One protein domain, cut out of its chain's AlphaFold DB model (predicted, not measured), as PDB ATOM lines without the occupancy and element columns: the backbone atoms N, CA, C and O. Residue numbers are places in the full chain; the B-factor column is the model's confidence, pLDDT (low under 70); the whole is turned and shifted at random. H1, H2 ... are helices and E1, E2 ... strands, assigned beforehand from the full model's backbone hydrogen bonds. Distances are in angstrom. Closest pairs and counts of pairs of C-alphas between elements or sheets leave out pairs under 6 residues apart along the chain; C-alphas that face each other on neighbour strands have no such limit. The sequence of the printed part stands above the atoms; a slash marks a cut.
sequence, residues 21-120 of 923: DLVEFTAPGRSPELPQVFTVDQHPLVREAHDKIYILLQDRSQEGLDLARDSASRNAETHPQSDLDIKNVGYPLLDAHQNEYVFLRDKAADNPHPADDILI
ATOM      1  N   ASP A  21     139.653 112.430 163.600       88.31
ATOM      2  CA  ASP A  21     140.113 113.796 163.363       88.31
ATOM      3  C   ASP A  21     141.576 113.744 162.886       88.31
ATOM      4  O   ASP A  21     142.524 113.814 163.664       88.31
ATOM      5  N   LEU A  22     141.745 113.523 161.579       93.62
ATOM      6  CA  LEU A  22     143.029 113.417 160.889       93.62
ATOM      7  C   LEU A  22     143.738 114.780 160.879       93.62
ATOM      8  O   LEU A  22     143.441 115.637 160.043       93.62
ATOM      9  N   VAL A  23     144.705 114.975 161.773       96.56
ATOM     10  CA  VAL A  23     145.534 116.190 161.805       96.56
ATOM     11  C   VAL A  23     146.685 116.037 160.810       96.56
ATOM     12  O   VAL A  23     147.507 115.138 160.969       96.56
ATOM     13  N   GLU A  24     146.764 116.879 159.774       96.69
ATOM     14  CA  GLU A  24     147.854 116.810 158.785       96.69
ATOM     15  C   GLU A  24     149.201 117.200 159.419       96.69
ATOM     16  O   GLU A  24     149.364 118.283 159.984       96.69
ATOM     17  N   PHE A  25     150.196 116.321 159.298       96.44
ATOM     18  CA  PHE A  25     151.572 116.599 159.692       96.44
ATOM     19  C   PHE A  25     152.244 117.437 158.598       96.44
ATOM     20  O   PHE A  25     152.752 116.928 157.596       96.44
ATOM     21  N   THR A  26     152.256 118.753 158.796       94.50
ATOM     22  CA  THR A  26     152.940 119.696 157.908       94.50
ATOM     23  C   THR A  26     154.363 119.964 158.395       94.50
ATOM     24  O   THR A  26     154.552 120.551 159.461       94.50
ATOM     25  N   ALA A  27     155.368 119.594 157.598       94.50
ATOM     26  CA  ALA A  27     156.776 119.884 157.868       94.50
ATOM     27  C   ALA A  27     157.440 120.583 156.663       94.50
ATOM     28  O   ALA A  27     157.268 120.119 155.529       94.50
ATOM     29  N   PRO A  28     158.203 121.678 156.866       94.50
ATOM     30  CA  PRO A  28     158.972 122.315 155.799       94.50
ATOM     31  C   PRO A  28     159.904 121.326 155.091       94.50
ATOM     32  O   PRO A  28     160.471 120.439 155.719       94.50
ATOM     33  N   GLY A  29     160.058 121.479 153.775       93.38
ATOM     34  CA  GLY A  29     160.958 120.648 152.969       93.38
ATOM     35  C   GLY A  29     160.452 119.243 152.622       93.38
ATOM     36  O   GLY A  29     161.110 118.567 151.832       93.38
ATOM     37  N   ARG A  30     159.283 118.804 153.121       94.50
ATOM     38  CA  ARG A  30     158.695 117.515 152.719       94.50
ATOM     39  C   ARG A  30     158.411 117.501 151.215       94.50
ATOM     40  O   ARG A  30     157.677 118.352 150.716       94.50
ATOM     41  N   SER A  31     158.953 116.514 150.497       92.31
ATOM     42  CA  SER A  31     158.635 116.324 149.076       92.31
ATOM     43  C   SER A  31     157.144 115.989 148.894       92.31
ATOM     44  O   SER A  31     156.663 115.067 149.557       92.31
ATOM     45  N   PRO A  32     156.416 116.656 147.975       92.38
ATOM     46  CA  PRO A  32     155.010 116.354 147.681       92.38
ATOM     47  C   PRO A  32     154.814 115.011 146.951       92.38
ATOM     48  O   PRO A  32     153.685 114.597 146.714       92.38
ATOM     49  N   GLU A  33     155.907 114.341 146.574       90.75
ATOM     50  CA  GLU A  33     155.920 113.002 145.970       90.75
ATOM     51  C   GLU A  33     155.852 111.875 147.018       90.75
ATOM     52  O   GLU A  33     155.632 110.714 146.674       90.75
ATOM     53  N   LEU A  34     156.091 112.198 148.294       92.69
ATOM     54  CA  LEU A  34     155.995 111.261 149.411       92.69
ATOM     55  C   LEU A  34     154.540 111.151 149.897       92.69
ATOM     56  O   LEU A  34     153.768 112.095 149.717       92.69
ATOM     57  N   PRO A  35     154.159 110.050 150.576       95.75
ATOM     58  CA  PRO A  35     152.846 109.940 151.204       95.75
ATOM     59  C   PRO A  35     152.536 111.151 152.093       95.75
ATOM     60  O   PRO A  35     153.399 111.603 152.862       95.75
ATOM     61  N   GLN A  36     151.305 111.664 152.003       96.38
ATOM     62  CA  GLN A  36     150.820 112.667 152.956       96.38
ATOM     63  C   GLN A  36     150.693 112.003 154.326       96.38
ATOM     64  O   GLN A  36     150.257 110.856 154.421       96.38
ATOM     65  N   VAL A  37     151.103 112.711 155.372       97.62
ATOM     66  CA  VAL A  37     151.165 112.174 156.732       97.62
ATOM     67  C   VAL A  37     150.101 112.859 157.568       97.62
ATOM     68  O   VAL A  37     150.033 114.083 157.596       97.62
ATOM     69  N   PHE A  38     149.309 112.069 158.279       97.75
ATOM     70  CA  PHE A  38     148.356 112.542 159.274       97.75
ATOM     71  C   PHE A  38     148.675 111.892 160.616       97.75
ATOM     72  O   PHE A  38     149.243 110.801 160.654       97.75
ATOM     73  N   THR A  39     148.306 112.537 161.715       97.56
ATOM     74  CA  THR A  39     148.369 111.968 163.065       97.56
ATOM     75  C   THR A  39     146.970 111.795 163.639       97.56
ATOM     76  O   THR A  39     146.106 112.643 163.409       97.56
ATOM     77  N   VAL A  40     146.759 110.713 164.392       96.56
ATOM     78  CA  VAL A  40     145.523 110.451 165.149       96.56
ATOM     79  C   VAL A  40     145.843 109.982 166.568       96.56
ATOM     80  O   VAL A  40     146.806 109.246 166.778       96.56
ATOM     81  N   ASP A  41     144.990 110.363 167.519       95.00
ATOM     82  CA  ASP A  41     145.105 109.960 168.930       95.00
ATOM     83  C   ASP A  41     144.613 108.521 169.184       95.00
ATOM     84  O   ASP A  41     144.884 107.953 170.239       95.00
ATOM     85  N   GLN A  42     143.823 107.944 168.265       95.19
ATOM     86  CA  GLN A  42     143.250 106.596 168.385       95.19
ATOM     87  C   GLN A  42     143.053 105.933 167.015       95.19
ATOM     88  O   GLN A  42     142.586 106.558 166.057       95.19
ATOM     89  N   HIS A  43     143.333 104.631 166.936       95.81
ATOM     90  CA  HIS A  43     143.146 103.812 165.735       95.81
ATOM     91  C   HIS A  43     142.602 102.427 166.106       95.81
ATOM     92  O   HIS A  43     143.079 101.860 167.088       95.81
ATOM     93  N   PRO A  44     141.617 101.861 165.375       95.06
ATOM     94  CA  PRO A  44     140.968 100.609 165.778       95.06
ATOM     95  C   PRO A  44     141.913  99.399 165.814       95.06
ATOM     96  O   PRO A  44     141.646  98.453 166.554       95.06
ATOM     97  N   LEU A  45     143.020  99.433 165.063       95.19
ATOM     98  CA  LEU A  45     144.036  98.374 165.053       95.19
ATOM     99  C   LEU A  45     145.105  98.552 166.153       95.19
ATOM    100  O   LEU A  45     145.984  97.704 166.301       95.19
ATOM    101  N   VAL A  46     145.041  99.623 166.956       96.00
ATOM    102  CA  VAL A  46     145.969  99.878 168.070       96.00
ATOM    103  C   VAL A  46     145.258  99.685 169.406       96.00
ATOM    104  O   VAL A  46     144.522 100.543 169.886       96.00
ATOM    105  N   ARG A  47     145.510  98.528 170.026       92.56
ATOM    106  CA  ARG A  47     144.922  98.125 171.317       92.56
ATOM    107  C   ARG A  47     145.736  98.581 172.535       92.56
ATOM    108  O   ARG A  47     145.200  98.682 173.632       92.56
ATOM    109  N   GLU A  48     147.031  98.815 172.336       90.81
ATOM    110  CA  GLU A  48     148.025  99.044 173.389       90.81
ATOM    111  C   GLU A  48     148.341 100.526 173.606       90.81
ATOM    112  O   GLU A  48     148.126 101.360 172.728       90.81
ATOM    113  N   ALA A  49     148.941 100.852 174.755       87.25
ATOM    114  CA  ALA A  49     149.445 102.199 175.026       87.25
ATOM    115  C   ALA A  49     150.538 102.624 174.018       87.25
ATOM    116  O   ALA A  49     151.458 101.855 173.709       87.25
ATOM    117  N   HIS A  50     150.422 103.860 173.535       92.81
ATOM    118  CA  HIS A  50     151.221 104.505 172.488       92.81
ATOM    119  C   HIS A  50     151.240 106.027 172.728       92.81
ATOM    120  O   HIS A  50     150.416 106.527 173.493       92.81
ATOM    121  N   ASP A  51     152.154 106.754 172.080       93.50
ATOM    122  CA  ASP A  51     152.172 108.229 172.095       93.50
ATOM    123  C   ASP A  51     151.467 108.831 170.871       93.50
ATOM    124  O   ASP A  51     150.559 109.643 171.018       93.50
ATOM    125  N   LYS A  52     151.851 108.407 169.658       96.06
ATOM    126  CA  LYS A  52     151.274 108.877 168.387       96.06
ATOM    127  C   LYS A  52     151.051 107.736 167.404       96.06
ATOM    128  O   LYS A  52     151.795 106.749 167.383       96.06
ATOM    129  N   ILE A  53     150.057 107.921 166.542       97.75
ATOM    130  CA  ILE A  53     149.774 107.049 165.404       97.75
ATOM    131  C   ILE A  53     149.826 107.896 164.134       97.75
ATOM    132  O   ILE A  53     149.070 108.858 163.994       97.75
ATOM    133  N   TYR A  54     150.707 107.528 163.208       98.25
ATOM    134  CA  TYR A  54     150.864 108.174 161.910       98.25
ATOM    135  C   TYR A  54     150.109 107.389 160.832       98.25
ATOM    136  O   TYR A  54     150.308 106.184 160.681       98.25
ATOM    137  N   ILE A  55     149.274 108.075 160.054       98.12
ATOM    138  CA  ILE A  55     148.560 107.527 158.897       98.12
ATOM    139  C   ILE A  55     149.193 108.101 157.630       98.12
ATOM    140  O   ILE A  55     149.195 109.315 157.418       98.12
ATOM    141  N   LEU A  56     149.738 107.230 156.787       97.75
ATOM    142  CA  LEU A  56     150.332 107.577 155.502       97.75
ATOM    143  C   LEU A  56     149.288 107.392 154.394       97.75
ATOM    144  O   LEU A  56     148.929 106.257 154.081       97.75
ATOM    145  N   LEU A  57     148.825 108.481 153.773       97.00
ATOM    146  CA  LEU A  57     148.015 108.400 152.553       97.00
ATOM    147  C   LEU A  57     148.943 108.219 151.348       97.00
ATOM    148  O   LEU A  57     149.602 109.171 150.912       97.00
ATOM    149  N   GLN A  58     148.985 107.006 150.803       95.88
ATOM    150  CA  GLN A  58     149.734 106.674 149.587       95.88
ATOM    151  C   GLN A  58     148.757 106.324 148.466       95.88
ATOM    152  O   GLN A  58     147.838 105.538 148.672       95.88
ATOM    153  N   ASP A  59     148.976 106.869 147.269       94.81
ATOM    154  CA  ASP A  59     148.367 106.305 146.064       94.81
ATOM    155  C   ASP A  59     149.026 104.951 145.771       94.81
ATOM    156  O   ASP A  59     150.235 104.879 145.525       94.81
ATOM    157  N   ARG A  60     148.233 103.878 145.837       92.94
ATOM    158  CA  ARG A  60     148.690 102.503 145.591       92.94
ATOM    159  C   ARG A  60     148.492 102.066 144.138       92.94
ATOM    160  O   ARG A  60     148.765 100.907 143.811       92.94
ATOM    161  N   SER A  61     148.081 102.978 143.252       93.12
ATOM    162  CA  SER A  61     148.175 102.774 141.808       93.12
ATOM    163  C   SER A  61     149.622 102.464 141.395       93.12
ATOM    164  O   SER A  61     150.589 102.825 142.068       93.12
ATOM    165  N   GLN A  62     149.797 101.802 140.249       91.25
ATOM    166  CA  GLN A  62     151.138 101.524 139.721       91.25
ATOM    167  C   GLN A  62     151.937 102.823 139.488       91.25
ATOM    168  O   GLN A  62     153.151 102.813 139.664       91.25
ATOM    169  N   GLU A  63     151.267 103.927 139.142       92.31
ATOM    170  CA  GLU A  63     151.894 105.235 138.933       92.31
ATOM    171  C   GLU A  63     152.316 105.879 140.260       92.31
ATOM    172  O   GLU A  63     153.477 106.262 140.395       92.31
ATOM    173  N   GLY A  64     151.444 105.893 141.274       90.75
ATOM    174  CA  GLY A  64     151.771 106.362 142.625       90.75
ATOM    175  C   GLY A  64     152.918 105.581 143.274       90.75
ATOM    176  O   GLY A  64     153.820 106.176 143.865       90.75
ATOM    177  N   LEU A  65     152.955 104.257 143.090       90.81
ATOM    178  CA  LEU A  65     154.044 103.403 143.580       90.81
ATOM    179  C   LEU A  65     155.356 103.586 142.794       90.81
ATOM    180  O   LEU A  65     156.435 103.539 143.393       90.81
ATOM    181  N   ASP A  66     155.296 103.809 141.477       90.81
ATOM    182  CA  ASP A  66     156.478 104.151 140.672       90.81
ATOM    183  C   ASP A  66     157.038 105.534 141.071       90.81
ATOM    184  O   ASP A  66     158.246 105.656 141.283       90.81
ATOM    185  N   LEU A  67     156.176 106.542 141.261       90.69
ATOM    186  CA  LEU A  67     156.549 107.879 141.745       90.69
ATOM    187  C   LEU A  67     157.164 107.832 143.151       90.69
ATOM    188  O   LEU A  67     158.236 108.402 143.365       90.69
ATOM    189  N   ALA A  68     156.537 107.112 144.087       88.69
ATOM    190  CA  ALA A  68     157.033 106.966 145.452       88.69
ATOM    191  C   ALA A  68     158.405 106.272 145.492       88.69
ATOM    192  O   ALA A  68     159.306 106.740 146.189       88.69
ATOM    193  N   ARG A  69     158.618 105.203 144.706       90.31
ATOM    194  CA  ARG A  69     159.932 104.539 144.594       90.31
ATOM    195  C   ARG A  69     160.987 105.466 143.992       90.31
ATOM    196  O   ARG A  69     162.125 105.497 144.467       90.31
ATOM    197  N   ASP A  70     160.644 106.200 142.942       92.06
ATOM    198  CA  ASP A  70     161.596 107.078 142.268       92.06
ATOM    199  C   ASP A  70     161.949 108.293 143.153       92.06
ATOM    200  O   ASP A  70     163.110 108.708 143.176       92.06
ATOM    201  N   SER A  71     161.003 108.808 143.950       90.62
ATOM    202  CA  SER A  71     161.266 109.822 144.986       90.62
ATOM    203  C   SER A  71     162.119 109.269 146.126       90.62
ATOM    204  O   SER A  71     163.135 109.860 146.487       90.62
ATOM    205  N   ALA A  72     161.793 108.077 146.634       91.31
ATOM    206  CA  ALA A  72     162.589 107.386 147.645       91.31
ATOM    207  C   ALA A  72     164.041 107.176 147.194       91.31
ATOM    208  O   ALA A  72     164.960 107.346 147.989       91.31
ATOM    209  N   SER A  73     164.250 106.876 145.909       92.31
ATOM    210  CA  SER A  73     165.582 106.728 145.315       92.31
ATOM    211  C   SER A  73     166.366 108.048 145.335       92.31
ATOM    212  O   SER A  73     167.526 108.050 145.735       92.31
ATOM    213  N   ARG A  74     165.728 109.183 145.004       92.62
ATOM    214  CA  ARG A  74     166.331 110.529 145.133       92.62
ATOM    215  C   ARG A  74     166.647 110.889 146.587       92.62
ATOM    216  O   ARG A  74     167.704 111.441 146.871       92.62
ATOM    217  N   ASN A  75     165.757 110.541 147.512       88.25
ATOM    218  CA  ASN A  75     165.946 110.810 148.938       88.25
ATOM    219  C   ASN A  75     167.043 109.930 149.563       88.25
ATOM    220  O   ASN A  75     167.722 110.352 150.502       88.25
ATOM    221  N   ALA A  76     167.243 108.722 149.029       90.81
ATOM    222  CA  ALA A  76     168.401 107.896 149.339       90.81
ATOM    223  C   ALA A  76     169.687 108.518 148.777       90.81
ATOM    224  O   ALA A  76     170.644 108.644 149.526       90.81
ATOM    225  N   GLU A  77     169.710 109.010 147.531       90.25
ATOM    226  CA  GLU A  77     170.883 109.720 146.978       90.25
ATOM    227  C   GLU A  77     171.322 110.927 147.835       90.25
ATOM    228  O   GLU A  77     172.515 111.224 147.893       90.25
ATOM    229  N   THR A  78     170.397 111.592 148.541       86.56
ATOM    230  CA  THR A  78     170.726 112.685 149.475       86.56
ATOM    231  C   THR A  78     171.148 112.250 150.882       86.56
ATOM    232  O   THR A  78     171.682 113.095 151.590       86.56
ATOM    233  N   HIS A  79     170.887 110.997 151.292       85.75
ATOM    234  CA  HIS A  79     171.182 110.403 152.612       85.75
ATOM    235  C   HIS A  79     171.292 111.420 153.781       85.75
ATOM    236  O   HIS A  79     172.404 111.871 154.071       85.75
ATOM    237  N   PRO A  80     170.200 111.772 154.497       91.44
ATOM    238  CA  PRO A  80     170.291 112.687 155.638       91.44
ATOM    239  C   PRO A  80     171.260 112.119 156.687       91.44
ATOM    240  O   PRO A  80     171.156 110.947 157.049       91.44
ATOM    241  N   GLN A  81     172.221 112.926 157.145       90.56
ATOM    242  CA  GLN A  81     173.296 112.476 158.043       90.56
ATOM    243  C   GLN A  81     173.001 112.778 159.518       90.56
ATOM    244  O   GLN A  81     173.686 112.269 160.401       90.56
ATOM    245  N   SER A  82     171.992 113.603 159.794       92.62
ATOM    246  CA  SER A  82     171.663 114.071 161.137       92.62
ATOM    247  C   SER A  82     170.162 114.255 161.362       92.62
ATOM    248  O   SER A  82     169.372 114.426 160.431       92.62
ATOM    249  N   ASP A  83     169.792 114.336 162.640       94.00
ATOM    250  CA  ASP A  83     168.487 114.780 163.140       94.00
ATOM    251  C   ASP A  83     167.962 116.065 162.481       94.00
ATOM    252  O   ASP A  83     166.751 116.253 162.339       94.00
ATOM    253  N   LEU A  84     168.875 116.977 162.134       93.81
ATOM    254  CA  LEU A  84     168.560 118.258 161.517       93.81
ATOM    255  C   LEU A  84     168.247 118.083 160.028       93.81
ATOM    256  O   LEU A  84     167.271 118.656 159.551       93.81
ATOM    257  N   ASP A  85     168.998 117.242 159.317       94.81
ATOM    258  CA  ASP A  85     168.745 116.946 157.902       94.81
ATOM    259  C   ASP A  85     167.378 116.281 157.710       94.81
ATOM    260  O   ASP A  85     166.617 116.692 156.839       94.81
ATOM    261  N   ILE A  86     167.024 115.322 158.575       95.69
ATOM    262  CA  ILE A  86     165.712 114.649 158.594       95.69
ATOM    263  C   ILE A  86     164.570 115.671 158.723       95.69
ATOM    264  O   ILE A  86     163.583 115.611 157.986       95.69
ATOM    265  N   LYS A  87     164.718 116.639 159.635       95.38
ATOM    266  CA  LYS A  87     163.735 117.714 159.841       95.38
ATOM    267  C   LYS A  87     163.702 118.680 158.653       95.38
ATOM    268  O   LYS A  87     162.620 119.106 158.262       95.38
ATOM    269  N   ASN A  88     164.852 118.963 158.036       95.69
ATOM    270  CA  ASN A  88     164.969 119.818 156.850       95.69
ATOM    271  C   ASN A  88     164.372 119.189 155.576       95.69
ATOM    272  O   ASN A  88     163.924 119.933 154.706       95.69
ATOM    273  N   VAL A  89     164.330 117.853 155.460       95.31
ATOM    274  CA  VAL A  89     163.607 117.136 154.384       95.31
ATOM    275  C   VAL A  89     162.146 116.813 154.745       95.31
ATOM    276  O   VAL A  89     161.474 116.068 154.032       95.31
ATOM    277  N   GLY A  90     161.634 117.365 155.850       96.00
ATOM    278  CA  GLY A  90     160.233 117.253 156.261       96.00
ATOM    279  C   GLY A  90     159.771 115.832 156.599       96.00
ATOM    280  O   GLY A  90     158.636 115.443 156.290       96.00
ATOM    281  N   TYR A  91     160.650 115.027 157.195       97.00
ATOM    282  CA  TYR A  91     160.325 113.672 157.647       97.00
ATOM    283  C   TYR A  91     159.840 113.704 159.107       97.00
ATOM    284  O   TYR A  91     160.487 114.344 159.941       97.00
ATOM    285  N   PRO A  92     158.753 112.988 159.466       97.31
ATOM    286  CA  PRO A  92     158.502 112.624 160.854       97.31
ATOM    287  C   PRO A  92     159.720 111.881 161.408       97.31
ATOM    288  O   PRO A  92     160.233 110.962 160.766       97.31
ATOM    289  N   LEU A  93     160.169 112.290 162.590       97.50
ATOM    290  CA  LEU A  93     161.236 111.635 163.334       97.50
ATOM    291  C   LEU A  93     160.621 111.026 164.591       97.50
ATOM    292  O   LEU A  93     160.367 111.735 165.562       97.50
ATOM    293  N   LEU A  94     160.344 109.729 164.511       97.50
ATOM    294  CA  LEU A  94     159.752 108.935 165.579       97.50
ATOM    295  C   LEU A  94     160.795 108.627 166.656       97.50
ATOM    296  O   LEU A  94     161.991 108.526 166.360       97.50
ATOM    297  N   ASP A  95     160.345 108.403 167.885       96.75
ATOM    298  CA  ASP A  95     161.178 107.942 168.998       96.75
ATOM    299  C   ASP A  95     160.727 106.548 169.444       96.75
ATOM    300  O   ASP A  95     159.603 106.347 169.912       96.75
ATOM    301  N   ALA A  96     161.617 105.556 169.344       96.31
ATOM    302  CA  ALA A  96     161.290 104.195 169.743       96.31
ATOM    303  C   ALA A  96     161.093 104.002 171.263       96.31
ATOM    304  O   ALA A  96     160.614 102.946 171.683       96.31
ATOM    305  N   HIS A  97     161.375 105.009 172.101       96.00
ATOM    306  CA  HIS A  97     160.884 105.050 173.483       96.00
ATOM    307  C   HIS A  97     159.380 105.363 173.602       96.00
ATOM    308  O   HIS A  97     158.768 104.989 174.605       96.00
ATOM    309  N   GLN A  98     158.765 105.994 172.599       96.06
ATOM    310  CA  GLN A  98     157.371 106.450 172.641       96.06
ATOM    311  C   GLN A  98     156.342 105.406 172.154       96.06
ATOM    312  O   GLN A  98     155.151 105.547 172.430       96.06
ATOM    313  N   ASN A  99     156.781 104.289 171.559       96.69
ATOM    314  CA  ASN A  99     155.915 103.181 171.104       96.69
ATOM    315  C   ASN A  99     154.887 103.623 170.043       96.69
ATOM    316  O   ASN A  99     153.718 103.234 170.081       96.69
ATOM    317  N   GLU A 100     155.333 104.483 169.130       97.56
ATOM    318  CA  GLU A 100     154.551 105.037 168.026       97.56
ATOM    319  C   GLU A 100     154.274 103.997 166.929       97.56
ATOM    320  O   GLU A 100     155.057 103.060 166.724       97.56
ATOM    321  N   TYR A 101     153.173 104.200 166.203       98.38
ATOM    322  CA  TYR A 101     152.683 103.335 165.123       98.38
ATOM    323  C   TYR A 101     152.633 104.077 163.779       98.38
ATOM    324  O   TYR A 101     152.359 105.276 163.742       98.38
ATOM    325  N   VAL A 102     152.828 103.355 162.671       98.38
ATOM    326  CA  VAL A 102     152.720 103.871 161.298       98.38
ATOM    327  C   VAL A 102     151.875 102.932 160.438       98.38
ATOM    328  O   VAL A 102     152.264 101.792 160.161       98.38
ATOM    329  N   PHE A 103     150.739 103.440 159.967       98.12
ATOM    330  CA  PHE A 103     149.817 102.755 159.062       98.12
ATOM    331  C   PHE A 103     149.853 103.355 157.654       98.12
ATOM    332  O   PHE A 103     150.184 104.527 157.471       98.12
ATOM    333  N   LEU A 104     149.466 102.560 156.660       97.50
ATOM    334  CA  LEU A 104     149.268 102.967 155.272       97.50
ATOM    335  C   LEU A 104     147.795 102.836 154.901       97.50
ATOM    336  O   LEU A 104     147.247 101.731 154.901       97.50
ATOM    337  N   ARG A 105     147.193 103.959 154.525       97.31
ATOM    338  CA  ARG A 105     145.825 104.048 154.018       97.31
ATOM    339  C   ARG A 105     145.885 104.293 152.515       97.31
ATOM    340  O   ARG A 105     146.663 105.132 152.051       97.31
ATOM    341  N   ASP A 106     145.099 103.544 151.747       96.25
ATOM    342  CA  ASP A 106     145.051 103.735 150.298       96.25
ATOM    343  C   ASP A 106     144.329 105.042 149.963       96.25
ATOM    344  O   ASP A 106     143.177 105.248 150.348       96.25
ATOM    345  N   LYS A 107     145.012 105.935 149.244       95.00
ATOM    346  CA  LYS A 107     144.449 107.207 148.777       95.00
ATOM    347  C   LYS A 107     143.456 107.020 147.620       95.00
ATOM    348  O   LYS A 107     142.690 107.939 147.346       95.00
ATOM    349  N   ALA A 108     143.478 105.868 146.947       91.88
ATOM    350  CA  ALA A 108     142.635 105.562 145.791       91.88
ATOM    351  C   ALA A 108     141.375 104.737 146.125       91.88
ATOM    352  O   ALA A 108     140.609 104.421 145.219       91.88
ATOM    353  N   ALA A 109     141.142 104.376 147.394       90.94
ATOM    354  CA  ALA A 109     139.919 103.686 147.802       90.94
ATOM    355  C   ALA A 109     138.735 104.667 147.906       90.94
ATOM    356  O   ALA A 109     138.860 105.717 148.534       90.94
ATOM    357  N   ASP A 110     137.571 104.300 147.356       86.38
ATOM    358  CA  ASP A 110     136.369 105.158 147.316       86.38
ATOM    359  C   ASP A 110     135.820 105.530 148.710       86.38
ATOM    360  O   ASP A 110     135.135 106.540 148.874       86.38
ATOM    361  N   ASN A 111     136.113 104.711 149.723       86.94
ATOM    362  CA  ASN A 111     135.770 104.946 151.125       86.94
ATOM    363  C   ASN A 111     136.834 104.292 152.035       86.94
ATOM    364  O   ASN A 111     136.658 103.140 152.435       86.94
ATOM    365  N   PRO A 112     137.964 104.966 152.321       87.56
ATOM    366  CA  PRO A 112     139.102 104.353 153.000       87.56
ATOM    367  C   PRO A 112     138.837 104.215 154.507       87.56
ATOM    368  O   PRO A 112     139.019 105.161 155.283       87.56
ATOM    369  N   HIS A 113     138.387 103.032 154.929       92.31
ATOM    370  CA  HIS A 113     137.986 102.776 156.308       92.31
ATOM    371  C   HIS A 113     139.201 102.439 157.203       92.31
ATOM    372  O   HIS A 113     140.044 101.637 156.805       92.31
ATOM    373  N   PRO A 114     139.304 102.958 158.446       94.62
ATOM    374  CA  PRO A 114     140.481 102.748 159.304       94.62
ATOM    375  C   PRO A 114     140.766 101.298 159.736       94.62
ATOM    376  O   PRO A 114     141.784 101.057 160.375       94.62
ATOM    377  N   ALA A 115     139.883 100.341 159.435       94.06
ATOM    378  CA  ALA A 115     140.147  98.911 159.637       94.06
ATOM    379  C   ALA A 115     140.908  98.258 158.463       94.06
ATOM    380  O   ALA A 115     141.473  97.184 158.645       94.06
ATOM    381  N   ASP A 116     140.950  98.912 157.297       94.38
ATOM    382  CA  ASP A 116     141.635  98.432 156.085       94.38
ATOM    383  C   ASP A 116     143.085  98.962 155.991       94.38
ATOM    384  O   ASP A 116     143.849  98.607 155.088       94.38
ATOM    385  N   ASP A 117     143.466  99.829 156.934       96.69
ATOM    386  CA  ASP A 117     144.792 100.424 157.073       96.69
ATOM    387  C   ASP A 117     145.858  99.357 157.349       96.69
ATOM    388  O   ASP A 117     145.821  98.650 158.358       96.69
ATOM    389  N   ILE A 118     146.883  99.281 156.498       96.25
ATOM    390  CA  ILE A 118     147.954  98.296 156.669       96.25
ATOM    391  C   ILE A 118     148.993  98.829 157.654       96.25
ATOM    392  O   ILE A 118     149.600  99.872 157.420       96.25
ATOM    393  N   LEU A 119     149.253  98.086 158.729       97.69
ATOM    394  CA  LEU A 119     150.360  98.352 159.647       97.69
ATOM    395  C   LEU A 119     151.704  98.181 158.917       97.69
ATOM    396  O   LEU A 119     152.072  97.063 158.560       97.69
ATOM    397  N   ILE A 120     152.440  99.274 158.700       97.81
ATOM    398  CA  ILE A 120     153.743  99.247 158.010       97.81
ATOM    399  C   ILE A 120     154.910  99.270 158.984       97.81
ATOM    400  O   ILE A 120     155.937  98.653 158.701       97.81
TER     401      ILE A 120
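What this domain is: This is residues 21 to 120 of the 923 residues of an uncharacterized protein of Amanita muscaria Koide BX008 (UniProt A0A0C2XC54). A small twisted sheet of four strands, E1, E2, E4 and E5, makes one part of a flat domain, and between E2 and E4 the chain swings out beside it through H1, H2 and E3, with neither helix on the sheet. Before E1, residues 21 to 35 make a long stretch with no named element, of which residues 23 to 24 pair antiparallel with residues 38 to 39 of E1. The printed part has 100 residues, with two named helices and five named strands in the order E1 E2 H1 H2 E3 E4 E5; the sheet's order is E1 E2 E4 E5, mixed. The class is mixed, helices and strands, with 46 residues in named elements, under half. The whole is compact, with a radius of gyration of the C-alphas of 14.1 A, and spans 37 by 35 by 19 A.

How they stand to each other: Go first to E1, residues 36 to 40, an edge strand. Its neighbour E2, residues 53 to 58, is antiparallel at 152 degrees, and the two form a hairpin; look for N 38 and O 55, 2.9 A apart and within hydrogen-bond range. From Gln 58 of E2 look to Gly 64 of H1, residues 62 to 78: these are their closest C-alphas, 7.3 A apart. H2, residues 83 to 88, is apart from H1; its closest C-alphas to E3, residues 93 to 95, are those of Ile 86 and Leu 93, 7.2 A. E3 pairs with no named strand. E4, residues 101 to 106, is parallel to E2 at 27 degrees, with N 56 and O 103 within hydrogen-bond range at 2.8 A. E5, residues 118 to 120, is the other edge strand and forms an antiparallel hairpin with E4 at 133 degrees; N 104 and O 118 are 2.8 A apart, within hydrogen-bond range. The sheet is only just strongly twisted, its C-alphas lying up to 4.5 A off its best plane. In H1 and H2 every O i to N i+4 pair is within hydrogen-bond range.

Where its parts are: Find C-alpha 36 at (150.820, 112.667, 152.956), where E1 begins; it runs 13.5 A. E2 measures 15.8 A. H1 starts at C-alpha 62, (151.138, 101.524, 139.721), and runs 24.6 A to C-alpha 78. H2 measures 8.8 A, E3 6.8 A and E4 16.7 A. E5, 6.0 A, ends at C-alpha 120, (153.743, 99.247, 158.010).

The domain as a whole: The two C-alphas farthest apart are those of Gln 81 and Asp 110, 39.1 A. The printed part has no cut. The links E1 to E2 and E4 to E5 are long, with 12 and 11 residues. The mean pLDDT of the printed part is 94.0, and no printed residue is under 70.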